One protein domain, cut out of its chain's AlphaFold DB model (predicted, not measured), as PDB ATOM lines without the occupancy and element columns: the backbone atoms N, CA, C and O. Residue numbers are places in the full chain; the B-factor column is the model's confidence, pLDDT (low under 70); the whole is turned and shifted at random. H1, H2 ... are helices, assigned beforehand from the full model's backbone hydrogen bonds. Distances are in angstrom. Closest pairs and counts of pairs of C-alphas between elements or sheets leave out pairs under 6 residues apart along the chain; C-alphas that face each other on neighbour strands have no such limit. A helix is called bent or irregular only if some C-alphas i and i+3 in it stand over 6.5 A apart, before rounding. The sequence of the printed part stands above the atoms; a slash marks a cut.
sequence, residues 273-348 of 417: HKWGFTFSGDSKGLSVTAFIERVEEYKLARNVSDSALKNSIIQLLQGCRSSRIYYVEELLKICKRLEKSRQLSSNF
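This is residues 273 to 348 of the 417 residues of an uncharacterized protein of Lamprigera yunnana (UniProt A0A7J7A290). Two shorter helices, H1 and H2, make one end of an elongated body, the chain folding back from one to the other, and the long helix H3 starts beside them and runs on past the first residues of H1 to the other end. The contacts are few: only H1 and H3 touch, and an unnamed stretch, residues 273 to 287, precedes H1. The printed part has 76 residues with three named helices, in the order H1, H2, H3, and no named strand; the class is all helix. By its radius of gyration of the C-alphas, 12.3 A, the whole is compact, and the C-alphas span 42 by 23 by 19 A.

Residues 273 to 287 hold no named element, and their C-alphas lie 5 to 15 A from the mean of all C-alphas. H1, residues 288 to 301, follows them. H2, residues 306 to 316, is close to H1 but not clearly touching it, and the closest C-alphas, those of Lys 299 and Leu 309, are 7.4 A apart. The two run opposite ways at a steep tilt of 48 degrees. H3, residues 328 to 347, touches H1, and the closest C-alphas, those of Val 288 and Cys 335, are 6.0 A apart. H1 touches H3 with residues 288 to 292 alone, and H3 touches H1 with residues 332 to 339 alone. H1 and H3 run opposite ways at a tilt of 36 degrees, only just steep. H2 and H3 are near each other, with 6 pairs of C-alphas within 10 A but no pair within 8 A. In H1 and H3 every O i to N i+4 pair is within hydrogen-bond range, while in H2 it is 4 of 7.

H1 begins with C-alpha 288 at (109.415, 136.382, 151.462) and measures 20.0 A from first to last C-alpha. H2, Asp 306 to Leu 316, measures 14.7 A and begins at C-alpha 306, (115.014, 153.523, 145.137). H2 is irregular: C-alphas 311 and 314 are 7.4 A apart, and its line is a rough one. H3, Val 328 to Asn 347, measures 28.5 A and ends with C-alpha 347 at (114.320, 117.919, 151.007).

The two C-alphas farthest apart, those of Asn 303 and Phe 348, are 42.1 A apart. The C-alphas of His 273 and Phe 348, the first and last printed residues, are 31.8 A apart. The printed part has no cut. The link from H1 to H2, 4 residues, is tight, and the link from H2 to H3, 11 residues, is long. The mean pLDDT of the printed part is 81.6, and the model's confidence is under 70 at residues 319 to 326 and residue 328.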
ATOM      1  N   HIS A 273     122.766 148.112 154.965       84.88
ATOM      2  CA  HIS A 273     123.359 147.001 155.738       84.88
ATOM      3  C   HIS A 273     123.183 147.113 157.259       84.88
ATOM      4  O   HIS A 273     123.246 146.102 157.954       84.88
ATOM      5  N   LYS A 274     122.965 148.314 157.807       88.81
ATOM      6  CA  LYS A 274     122.765 148.530 159.250       88.81
ATOM      7  C   LYS A 274     121.311 148.354 159.682       88.81
ATOM      8  O   LYS A 274     120.962 148.670 160.813       88.81
ATOM      9  N   TRP A 275     120.441 147.864 158.799       90.75
ATOM     10  CA  TRP A 275     119.028 147.676 159.116       90.75
ATOM     11  C   TRP A 275     118.767 146.504 160.074       90.75
ATOM     12  O   TRP A 275     117.689 146.443 160.656       90.75
ATOM     13  N   GLY A 276     119.751 145.624 160.293       90.25
ATOM     14  CA  GLY A 276     119.699 144.601 161.344       90.25
ATOM     15  C   GLY A 276     118.822 143.390 161.016       90.25
ATOM     16  O   GLY A 276     118.488 142.617 161.911       90.25
ATOM     17  N   PHE A 277     118.438 143.203 159.751       89.62
ATOM     18  CA  PHE A 277     117.742 142.003 159.295       89.62
ATOM     19  C   PHE A 277     118.246 141.560 157.923       89.62
ATOM     20  O   PHE A 277     118.691 142.372 157.117       89.62
ATOM     21  N   THR A 278     118.149 140.261 157.653       91.12
ATOM     22  CA  THR A 278     118.558 139.651 156.385       91.12
ATOM     23  C   THR A 278     117.571 138.567 155.968       91.12
ATOM     24  O   THR A 278     116.936 137.934 156.814       91.12
ATOM     25  N   PHE A 279     117.465 138.310 154.668       90.06
ATOM     26  CA  PHE A 279     116.709 137.199 154.107       90.06
ATOM     27  C   PHE A 279     117.659 136.078 153.699       90.06
ATOM     28  O   PHE A 279     118.462 136.234 152.781       90.06
ATOM     29  N   SER A 280     117.565 134.946 154.391       84.06
ATOM     30  CA  SER A 280     118.300 133.731 154.039       84.06
ATOM     31  C   SER A 280     117.490 132.831 153.101       84.06
ATOM     32  O   SER A 280     118.063 132.159 152.251       84.06
ATOM     33  N   GLY A 281     116.157 132.849 153.193       79.62
ATOM     34  CA  GLY A 281     115.283 131.889 152.512       79.62
ATOM     35  C   GLY A 281     115.073 130.590 153.297       79.62
ATOM     36  O   GLY A 281     114.542 129.631 152.744       79.62
ATOM     37  N   ASP A 282     115.497 130.535 154.563       78.25
ATOM     38  CA  ASP A 282     115.186 129.414 155.453       78.25
ATOM     39  C   ASP A 282     113.724 129.422 155.889       78.25
ATOM     40  O   ASP A 282     113.162 130.471 156.202       78.25
ATOM     41  N   SER A 283     113.150 128.229 156.052       74.50
ATOM     42  CA  SER A 283     111.792 128.043 156.584       74.50
ATOM     43  C   SER A 283     111.614 128.555 158.020       74.50
ATOM     44  O   SER A 283     110.495 128.850 158.432       74.50
ATOM     45  N   LYS A 284     112.709 128.678 158.780       79.19
ATOM     46  CA  LYS A 284     112.728 129.237 160.143       79.19
ATOM     47  C   LYS A 284     112.884 130.764 160.173       79.19
ATOM     48  O   LYS A 284     112.718 131.364 161.231       79.19
ATOM     49  N   GLY A 285     113.252 131.377 159.046       81.25
ATOM     50  CA  GLY A 285     113.526 132.806 158.932       81.25
ATOM     51  C   GLY A 285     112.291 133.640 158.581       81.25
ATOM     52  O   GLY A 285     111.146 133.218 158.724       81.25
ATOM     53  N   LEU A 286     112.534 134.863 158.107       84.06
ATOM     54  CA  LEU A 286     111.484 135.716 157.546       84.06
ATOM     55  C   LEU A 286     110.927 135.087 156.270       84.06
ATOM     56  O   LEU A 286     111.692 134.750 155.369       84.06
ATOM     57  N   SER A 287     109.599 134.998 156.159       87.50
ATOM     58  CA  SER A 287     108.966 134.673 154.880       87.50
ATOM     59  C   SER A 287     109.252 135.769 153.852       87.50
ATOM     60  O   SER A 287     109.468 136.927 154.217       87.50
ATOM     61  N   VAL A 288     109.194 135.423 152.561       85.12
ATOM     62  CA  VAL A 288     109.415 136.382 151.462       85.12
ATOM     63  C   VAL A 288     108.549 137.628 151.641       85.12
ATOM     64  O   VAL A 288     109.057 138.742 151.613       85.12
ATOM     65  N   THR A 289     107.252 137.454 151.903       83.69
ATOM     66  CA  THR A 289     106.322 138.574 152.092       83.69
ATOM     67  C   THR A 289     106.686 139.439 153.297       83.69
ATOM     68  O   THR A 289     106.679 140.659 153.184       83.69
ATOM     69  N   ALA A 290     107.039 138.830 154.435       85.62
ATOM     70  CA  ALA A 290     107.412 139.575 155.638       85.62
ATOM     71  C   ALA A 290     108.739 140.332 155.471       85.62
ATOM     72  O   ALA A 290     108.922 141.397 156.056       85.62
ATOM     73  N   PHE A 291     109.664 139.788 154.677       90.31
ATOM     74  CA  PHE A 291     110.908 140.464 154.333       90.31
ATOM     75  C   PHE A 291     110.661 141.692 153.452       90.31
ATOM     76  O   PHE A 291     111.144 142.767 153.795       90.31
ATOM     77  N   ILE A 292     109.879 141.559 152.373       87.25
ATOM     78  CA  ILE A 292     109.544 142.687 151.484       87.25
ATOM     79  C   ILE A 292     108.842 143.802 152.263       87.25
ATOM     80  O   ILE A 292     109.251 144.954 152.176       87.25
ATOM     81  N   GLU A 293     107.867 143.442 153.100       85.44
ATOM     82  CA  GLU A 293     107.164 144.399 153.960       85.44
ATOM     83  C   GLU A 293     108.125 145.184 154.867       85.44
ATOM     84  O   GLU A 293     108.010 146.399 154.981       85.44
ATOM     85  N   ARG A 294     109.113 144.516 155.481       90.25
ATOM     86  CA  ARG A 294     110.127 145.203 156.298       90.25
ATOM     87  C   ARG A 294     111.042 146.103 155.481       90.25
ATOM     88  O   ARG A 294     111.460 147.141 155.982       90.25
ATOM     89  N   VAL A 295     111.397 145.696 154.264       91.06
ATOM     90  CA  VAL A 295     112.224 146.515 153.371       91.06
ATOM     91  C   VAL A 295     111.487 147.801 153.000       91.06
ATOM     92  O   VAL A 295     112.089 148.867 153.074       91.06
ATOM     93  N   GLU A 296     110.199 147.714 152.662       87.62
ATOM     94  CA  GLU A 296     109.353 148.875 152.359       87.62
ATOM     95  C   GLU A 296     109.176 149.784 153.584       87.62
ATOM     96  O   GLU A 296     109.411 150.988 153.487       87.62
ATOM     97  N   GLU A 297     108.877 149.211 154.755       87.12
ATOM     98  CA  GLU A 297     108.760 149.956 156.018       87.12
ATOM     99  C   GLU A 297     110.049 150.738 156.324       87.12
ATOM    100  O   GLU A 297     110.012 151.926 156.641       87.12
ATOM    101  N   TYR A 298     111.211 150.093 156.187       89.69
ATOM    102  CA  TYR A 298     112.505 150.718 156.463       89.69
ATOM    103  C   TYR A 298     112.914 151.738 155.400       89.69
ATOM    104  O   TYR A 298     113.553 152.736 155.738       89.69
ATOM    105  N   LYS A 299     112.550 151.502 154.135       89.75
ATOM    106  CA  LYS A 299     112.753 152.455 153.041       89.75
ATOM    107  C   LYS A 299     112.020 153.763 153.342       89.75
ATOM    108  O   LYS A 299     112.651 154.816 153.291       89.75
ATOM    109  N   LEU A 300     110.739 153.682 153.711       85.31
ATOM    110  CA  LEU A 300     109.911 154.842 154.057       85.31
ATOM    111  C   LEU A 300     110.413 155.531 155.332       85.31
ATOM    112  O   LEU A 300     110.723 156.719 155.314       85.31
ATOM    113  N   ALA A 301     110.613 154.774 156.415       83.31
ATOM    114  CA  ALA A 301     111.008 155.325 157.713       83.31
ATOM    115  C   ALA A 301     112.374 156.036 157.707       83.31
ATOM    116  O   ALA A 301     112.651 156.850 158.587       83.31
ATOM    117  N   ARG A 302     113.256 155.702 156.756       88.12
ATOM    118  CA  ARG A 302     114.595 156.302 156.617       88.12
ATOM    119  C   ARG A 302     114.752 157.156 155.366       88.12
ATOM    120  O   ARG A 302     115.875 157.561 155.077       88.12
ATOM    121  N   ASN A 303     113.658 157.401 154.646       84.50
ATOM    122  CA  ASN A 303     113.627 158.159 153.400       84.50
ATOM    123  C   ASN A 303     114.717 157.719 152.399       84.50
ATOM    124  O   ASN A 303     115.477 158.526 151.860       84.50
ATOM    125  N   VAL A 304     114.856 156.405 152.199       89.00
ATOM    126  CA  VAL A 304     115.871 155.843 151.298       89.00
ATOM    127  C   VAL A 304     115.329 155.815 149.874       89.00
ATOM    128  O   VAL A 304     114.301 155.198 149.598       89.00
ATOM    129  N   SER A 305     116.051 156.448 148.950       87.31
ATOM    130  CA  SER A 305     115.693 156.442 147.532       87.31
ATOM    131  C   SER A 305     115.757 155.035 146.929       87.31
ATOM    132  O   SER A 305     116.530 154.177 147.365       87.31
ATOM    133  N   ASP A 306     114.985 154.798 145.866       84.94
ATOM    134  CA  ASP A 306     115.014 153.523 145.137       84.94
ATOM    135  C   ASP A 306     116.403 153.180 144.590       84.94
ATOM    136  O   ASP A 306     116.810 152.018 144.611       84.94
ATOM    137  N   SER A 307     117.171 154.186 144.165       83.44
ATOM    138  CA  SER A 307     118.548 154.003 143.698       83.44
ATOM    139  C   SER A 307     119.492 153.569 144.825       83.44
ATOM    140  O   SER A 307     120.294 152.651 144.637       83.44
ATOM    141  N   ALA A 308     119.376 154.169 146.012       87.06
ATOM    142  CA  ALA A 308     120.179 153.802 147.177       87.06
ATOM    143  C   ALA A 308     119.819 152.403 147.700       87.06
ATOM    144  O   ALA A 308     120.716 151.611 148.019       87.06
ATOM    145  N   LEU A 309     118.520 152.077 147.731       89.12
ATOM    146  CA  LEU A 309     118.038 150.748 148.088       89.12
ATOM    147  C   LEU A 309     118.576 149.707 147.107       89.12
ATOM    148  O   LEU A 309     119.192 148.734 147.530       89.12
ATOM    149  N   LYS A 310     118.437 149.945 145.802       85.38
ATOM    150  CA  LYS A 310     118.930 149.063 144.739       85.38
ATOM    151  C   LYS A 310     120.415 148.728 144.869       85.38
ATOM    152  O   LYS A 310     120.789 147.562 144.768       85.38
ATOM    153  N   ASN A 311     121.253 149.726 145.138       84.25
ATOM    154  CA  ASN A 311     122.698 149.523 145.262       84.25
ATOM    155  C   ASN A 311     123.086 148.722 146.514       84.25
ATOM    156  O   ASN A 311     124.151 148.110 146.549       84.25
ATOM    157  N   SER A 312     122.223 148.704 147.531       88.69
ATOM    158  CA  SER A 312     122.558 148.155 148.846       88.69
ATOM    159  C   SER A 312     121.724 146.930 149.239       88.69
ATOM    160  O   SER A 312     122.059 146.252 150.205       88.69
ATOM    161  N   ILE A 313     120.665 146.590 148.495       86.88
ATOM    162  CA  ILE A 313     119.727 145.514 148.855       86.88
ATOM    163  C   ILE A 313     120.360 144.124 148.838       86.88
ATOM    164  O   ILE A 313     119.937 143.242 149.582       86.88
ATOM    165  N   ILE A 314     121.424 143.939 148.052       85.81
ATOM    166  CA  ILE A 314     122.215 142.701 148.029       85.81
ATOM    167  C   ILE A 314     122.771 142.396 149.429       85.81
ATOM    168  O   ILE A 314     122.845 141.235 149.814       85.81
ATOM    169  N   GLN A 315     123.075 143.424 150.231       87.50
ATOM    170  CA  GLN A 315     123.570 143.264 151.604       87.50
ATOM    171  C   GLN A 315     122.511 142.667 152.546       87.50
ATOM    172  O   GLN A 315     122.862 142.075 153.562       87.50
ATOM    173  N   LEU A 316     121.222 142.784 152.204       87.94
ATOM    174  CA  LEU A 316     120.124 142.179 152.958       87.94
ATOM    175  C   LEU A 316     119.864 140.717 152.560       87.94
ATOM    176  O   LEU A 316     119.141 140.026 153.273       87.94
ATOM    177  N   LEU A 317     120.422 140.223 151.449       87.56
ATOM    178  CA  LEU A 317     120.207 138.859 150.954       87.56
ATOM    179  C   LEU A 317     121.395 137.956 151.316       87.56
ATOM    180  O   LEU A 317     122.482 138.065 150.752       87.56
ATOM    181  N   GLN A 318     121.190 136.998 152.220       81.19
ATOM    182  CA  GLN A 318     122.231 136.037 152.589       81.19
ATOM    183  C   GLN A 318     122.355 134.921 151.540       81.19
ATOM    184  O   GLN A 318     121.417 134.162 151.296       81.19
ATOM    185  N   GLY A 319     123.549 134.777 150.957       68.75
ATOM    186  CA  GLY A 319     123.882 133.687 150.029       68.75
ATOM    187  C   GLY A 319     123.509 133.940 148.564       68.75
ATOM    188  O   GLY A 319     123.714 133.063 147.729       68.75
ATOM    189  N   CYS A 320     123.005 135.129 148.220       64.19
ATOM    190  CA  CYS A 320     122.731 135.502 146.835       64.19
ATOM    191  C   CYS A 320     123.788 136.491 146.324       64.19
ATOM    192  O   CYS A 320     123.913 137.591 146.847       64.19
ATOM    193  N   ARG A 321     124.536 136.115 145.280       59.41
ATOM    194  CA  ARG A 321     125.531 136.984 144.615       59.41
ATOM    195  C   ARG A 321     124.981 137.689 143.369       59.41
ATOM    196  O   ARG A 321     125.750 138.152 142.533       59.41
ATOM    197  N   SER A 322     123.659 137.723 143.197       60.28
ATOM    198  CA  SER A 322     123.049 138.271 141.982       60.28
ATOM    199  C   SER A 322     123.203 139.795 141.971       60.28
ATOM    200  O   SER A 322     122.544 140.493 142.734       60.28
ATOM    201  N   SER A 323     124.084 140.306 141.111       56.06
ATOM    202  CA  SER A 323     124.516 141.712 141.049       56.06
ATOM    203  C   SER A 323     123.525 142.662 140.364       56.06
ATOM    204  O   SER A 323     123.825 143.837 140.167       56.06
ATOM    205  N   ARG A 324     122.345 142.175 139.974       57.47
ATOM    206  CA  ARG A 324     121.368 142.931 139.190       57.47
ATOM    207  C   ARG A 324     119.961 142.692 139.724       57.47
ATOM    208  O   ARG A 324     119.381 141.639 139.482       57.47
ATOM    209  N   ILE A 325     119.460 143.666 140.479       66.88
ATOM    210  CA  ILE A 325     118.061 143.778 140.901       66.88
ATOM    211  C   ILE A 325     117.630 145.185 140.503       66.88
ATOM    212  O   ILE A 325     118.160 146.157 141.027       66.88
ATOM    213  N   TYR A 326     116.751 145.316 139.518       59.62
ATOM    214  CA  TYR A 326     116.304 146.602 138.993       59.62
ATOM    215  C   TYR A 326     115.009 147.080 139.658       59.62
ATOM    216  O   TYR A 326     114.849 148.289 139.798       59.62
ATOM    217  N   TYR A 327     114.151 146.160 140.128       70.88
ATOM    218  CA  TYR A 327     112.821 146.469 140.678       70.88
ATOM    219  C   TYR A 327     112.423 145.572 141.866       70.88
ATOM    220  O   TYR A 327     112.921 144.453 142.010       70.88
ATOM    221  N   VAL A 328     111.471 146.031 142.694       69.62
ATOM    222  CA  VAL A 328     110.894 145.262 143.827       69.62
ATOM    223  C   VAL A 328     110.287 143.931 143.360       69.62
ATOM    224  O   VAL A 328     110.398 142.910 144.038       69.62
ATOM    225  N   GLU A 329     109.718 143.889 142.157       73.81
ATOM    226  CA  GLU A 329     109.208 142.651 141.557       73.81
ATOM    227  C   GLU A 329     110.316 141.632 141.257       73.81
ATOM    228  O   GLU A 329     110.130 140.425 141.440       73.81
ATOM    229  N   GLU A 330     111.492 142.095 140.825       77.50
ATOM    230  CA  GLU A 330     112.650 141.222 140.624       77.50
ATOM    231  C   GLU A 330     113.186 140.704 141.955       77.50
ATOM    232  O   GLU A 330     113.528 139.525 142.057       77.50
ATOM    233  N   LEU A 331     113.186 141.541 142.995       79.19
ATOM    234  CA  LEU A 331     113.515 141.112 144.351       79.19
ATOM    235  C   LEU A 331     112.572 139.995 144.811       79.19
ATOM    236  O   LEU A 331     113.031 138.971 145.313       79.19
ATOM    237  N   LEU A 332     111.266 140.131 144.570       81.25
ATOM    238  CA  LEU A 332     110.283 139.094 144.883       81.25
ATOM    239  C   LEU A 332     110.560 137.789 144.115       81.25
ATOM    240  O   LEU A 332     110.505 136.706 144.705       81.25
ATOM    241  N   LYS A 333     110.900 137.873 142.820       81.94
ATOM    242  CA  LYS A 333     111.304 136.707 142.010       81.94
ATOM    243  C   LYS A 333     112.561 136.036 142.575       81.94
ATOM    244  O   LYS A 333     112.594 134.810 142.693       81.94
ATOM    245  N   ILE A 334     113.569 136.816 142.969       80.00
ATOM    246  CA  ILE A 334     114.822 136.309 143.548       80.00
ATOM    247  C   ILE A 334     114.570 135.646 144.901       80.00
ATOM    248  O   ILE A 334     115.033 134.525 145.114       80.00
ATOM    249  N   CYS A 335     113.798 136.281 145.782       79.94
ATOM    250  CA  CYS A 335     113.460 135.734 147.091       79.94
ATOM    251  C   CYS A 335     112.692 134.408 146.969       79.94
ATOM    252  O   CYS A 335     113.052 133.434 147.626       79.94
ATOM    253  N   LYS A 336     111.712 134.320 146.055       81.94
ATOM    254  CA  LYS A 336     111.005 133.061 145.750       81.94
ATOM    255  C   LYS A 336     111.942 131.980 145.203       81.94
ATOM    256  O   LYS A 336     111.818 130.811 145.565       81.94
ATOM    257  N   ARG A 337     112.893 132.347 144.335       81.19
ATOM    258  CA  ARG A 337     113.887 131.408 143.787       81.19
ATOM    259  C   ARG A 337     114.819 130.868 144.875       81.19
ATOM    260  O   ARG A 337     115.098 129.672 144.879       81.19
ATOM    261  N   LEU A 338     115.276 131.726 145.789       79.00
ATOM    262  CA  LEU A 338     116.099 131.337 146.938       79.00
ATOM    263  C   LEU A 338     115.349 130.379 147.866       79.00
ATOM    264  O   LEU A 338     115.891 129.338 148.226       79.00
ATOM    265  N   GLU A 339     114.093 130.688 148.190       81.81
ATOM    266  CA  GLU A 339     113.246 129.829 149.019       81.81
ATOM    267  C   GLU A 339     113.053 128.447 148.375       81.81
ATOM    268  O   GLU A 339     113.293 127.426 149.018       81.81
ATOM    269  N   LYS A 340     112.738 128.394 147.071       82.00
ATOM    270  CA  LYS A 340     112.625 127.129 146.326       82.00
ATOM    271  C   LYS A 340     113.942 126.344 146.321       82.00
ATOM    272  O   LYS A 340     113.935 125.135 146.529       82.00
ATOM    273  N   SER A 341     115.076 127.015 146.109       78.94
ATOM    274  CA  SER A 341     116.400 126.378 146.114       78.94
ATOM    275  C   SER A 341     116.759 125.791 147.484       78.94
ATOM    276  O   SER A 341     117.282 124.675 147.551       78.94
ATOM    277  N   ARG A 342     116.426 126.483 148.582       80.06
ATOM    278  CA  ARG A 342     116.643 125.960 149.936       80.06
ATOM    279  C   ARG A 342     115.697 124.825 150.287       80.06
ATOM    280  O   ARG A 342     116.154 123.852 150.871       80.06
ATOM    281  N   GLN A 343     114.433 124.892 149.874       80.38
ATOM    282  CA  GLN A 343     113.492 123.779 150.036       80.38
ATOM    283  C   GLN A 343     113.964 122.519 149.298       80.38
ATOM    284  O   GLN A 343     113.887 121.421 149.842       80.38
ATOM    285  N   LEU A 344     114.496 122.666 148.079       80.19
ATOM    286  CA  LEU A 344     115.097 121.546 147.349       80.19
ATOM    287  C   LEU A 344     116.306 120.978 148.097       80.19
ATOM    288  O   LEU A 344     116.421 119.766 148.227       80.19
ATOM    289  N   SER A 345     117.159 121.847 148.640       80.31
ATOM    290  CA  SER A 345     118.337 121.434 149.410       80.31
ATOM    291  C   SER A 345     117.966 120.763 150.739       80.31
ATOM    292  O   SER A 345     118.618 119.808 151.137       80.31
ATOM    293  N   SER A 346     116.907 121.218 151.421       78.19
ATOM    294  CA  SER A 346     116.448 120.624 152.685       78.19
ATOM    295  C   SER A 346     115.726 119.296 152.486       78.19
ATOM    296  O   SER A 346     115.783 118.427 153.350       78.19
ATOM    297  N   ASN A 347     115.024 119.150 151.361       81.25
ATOM    298  CA  ASN A 347     114.320 117.919 151.007       81.25
ATOM    299  C   ASN A 347     115.230 116.910 150.302       81.25
ATOM    300  O   ASN A 347     114.815 115.770 150.090       81.25
ATOM    301  N   PHE A 348     116.448 117.316 149.935       84.44
ATOM    302  CA  PHE A 348     117.442 116.422 149.374       84.44
ATOM    303  C   PHE A 348     117.797 115.361 150.414       84.44
ATOM    304  O   PHE A 348     118.511 115.608 151.385       84.44
TER     305      PHE A 348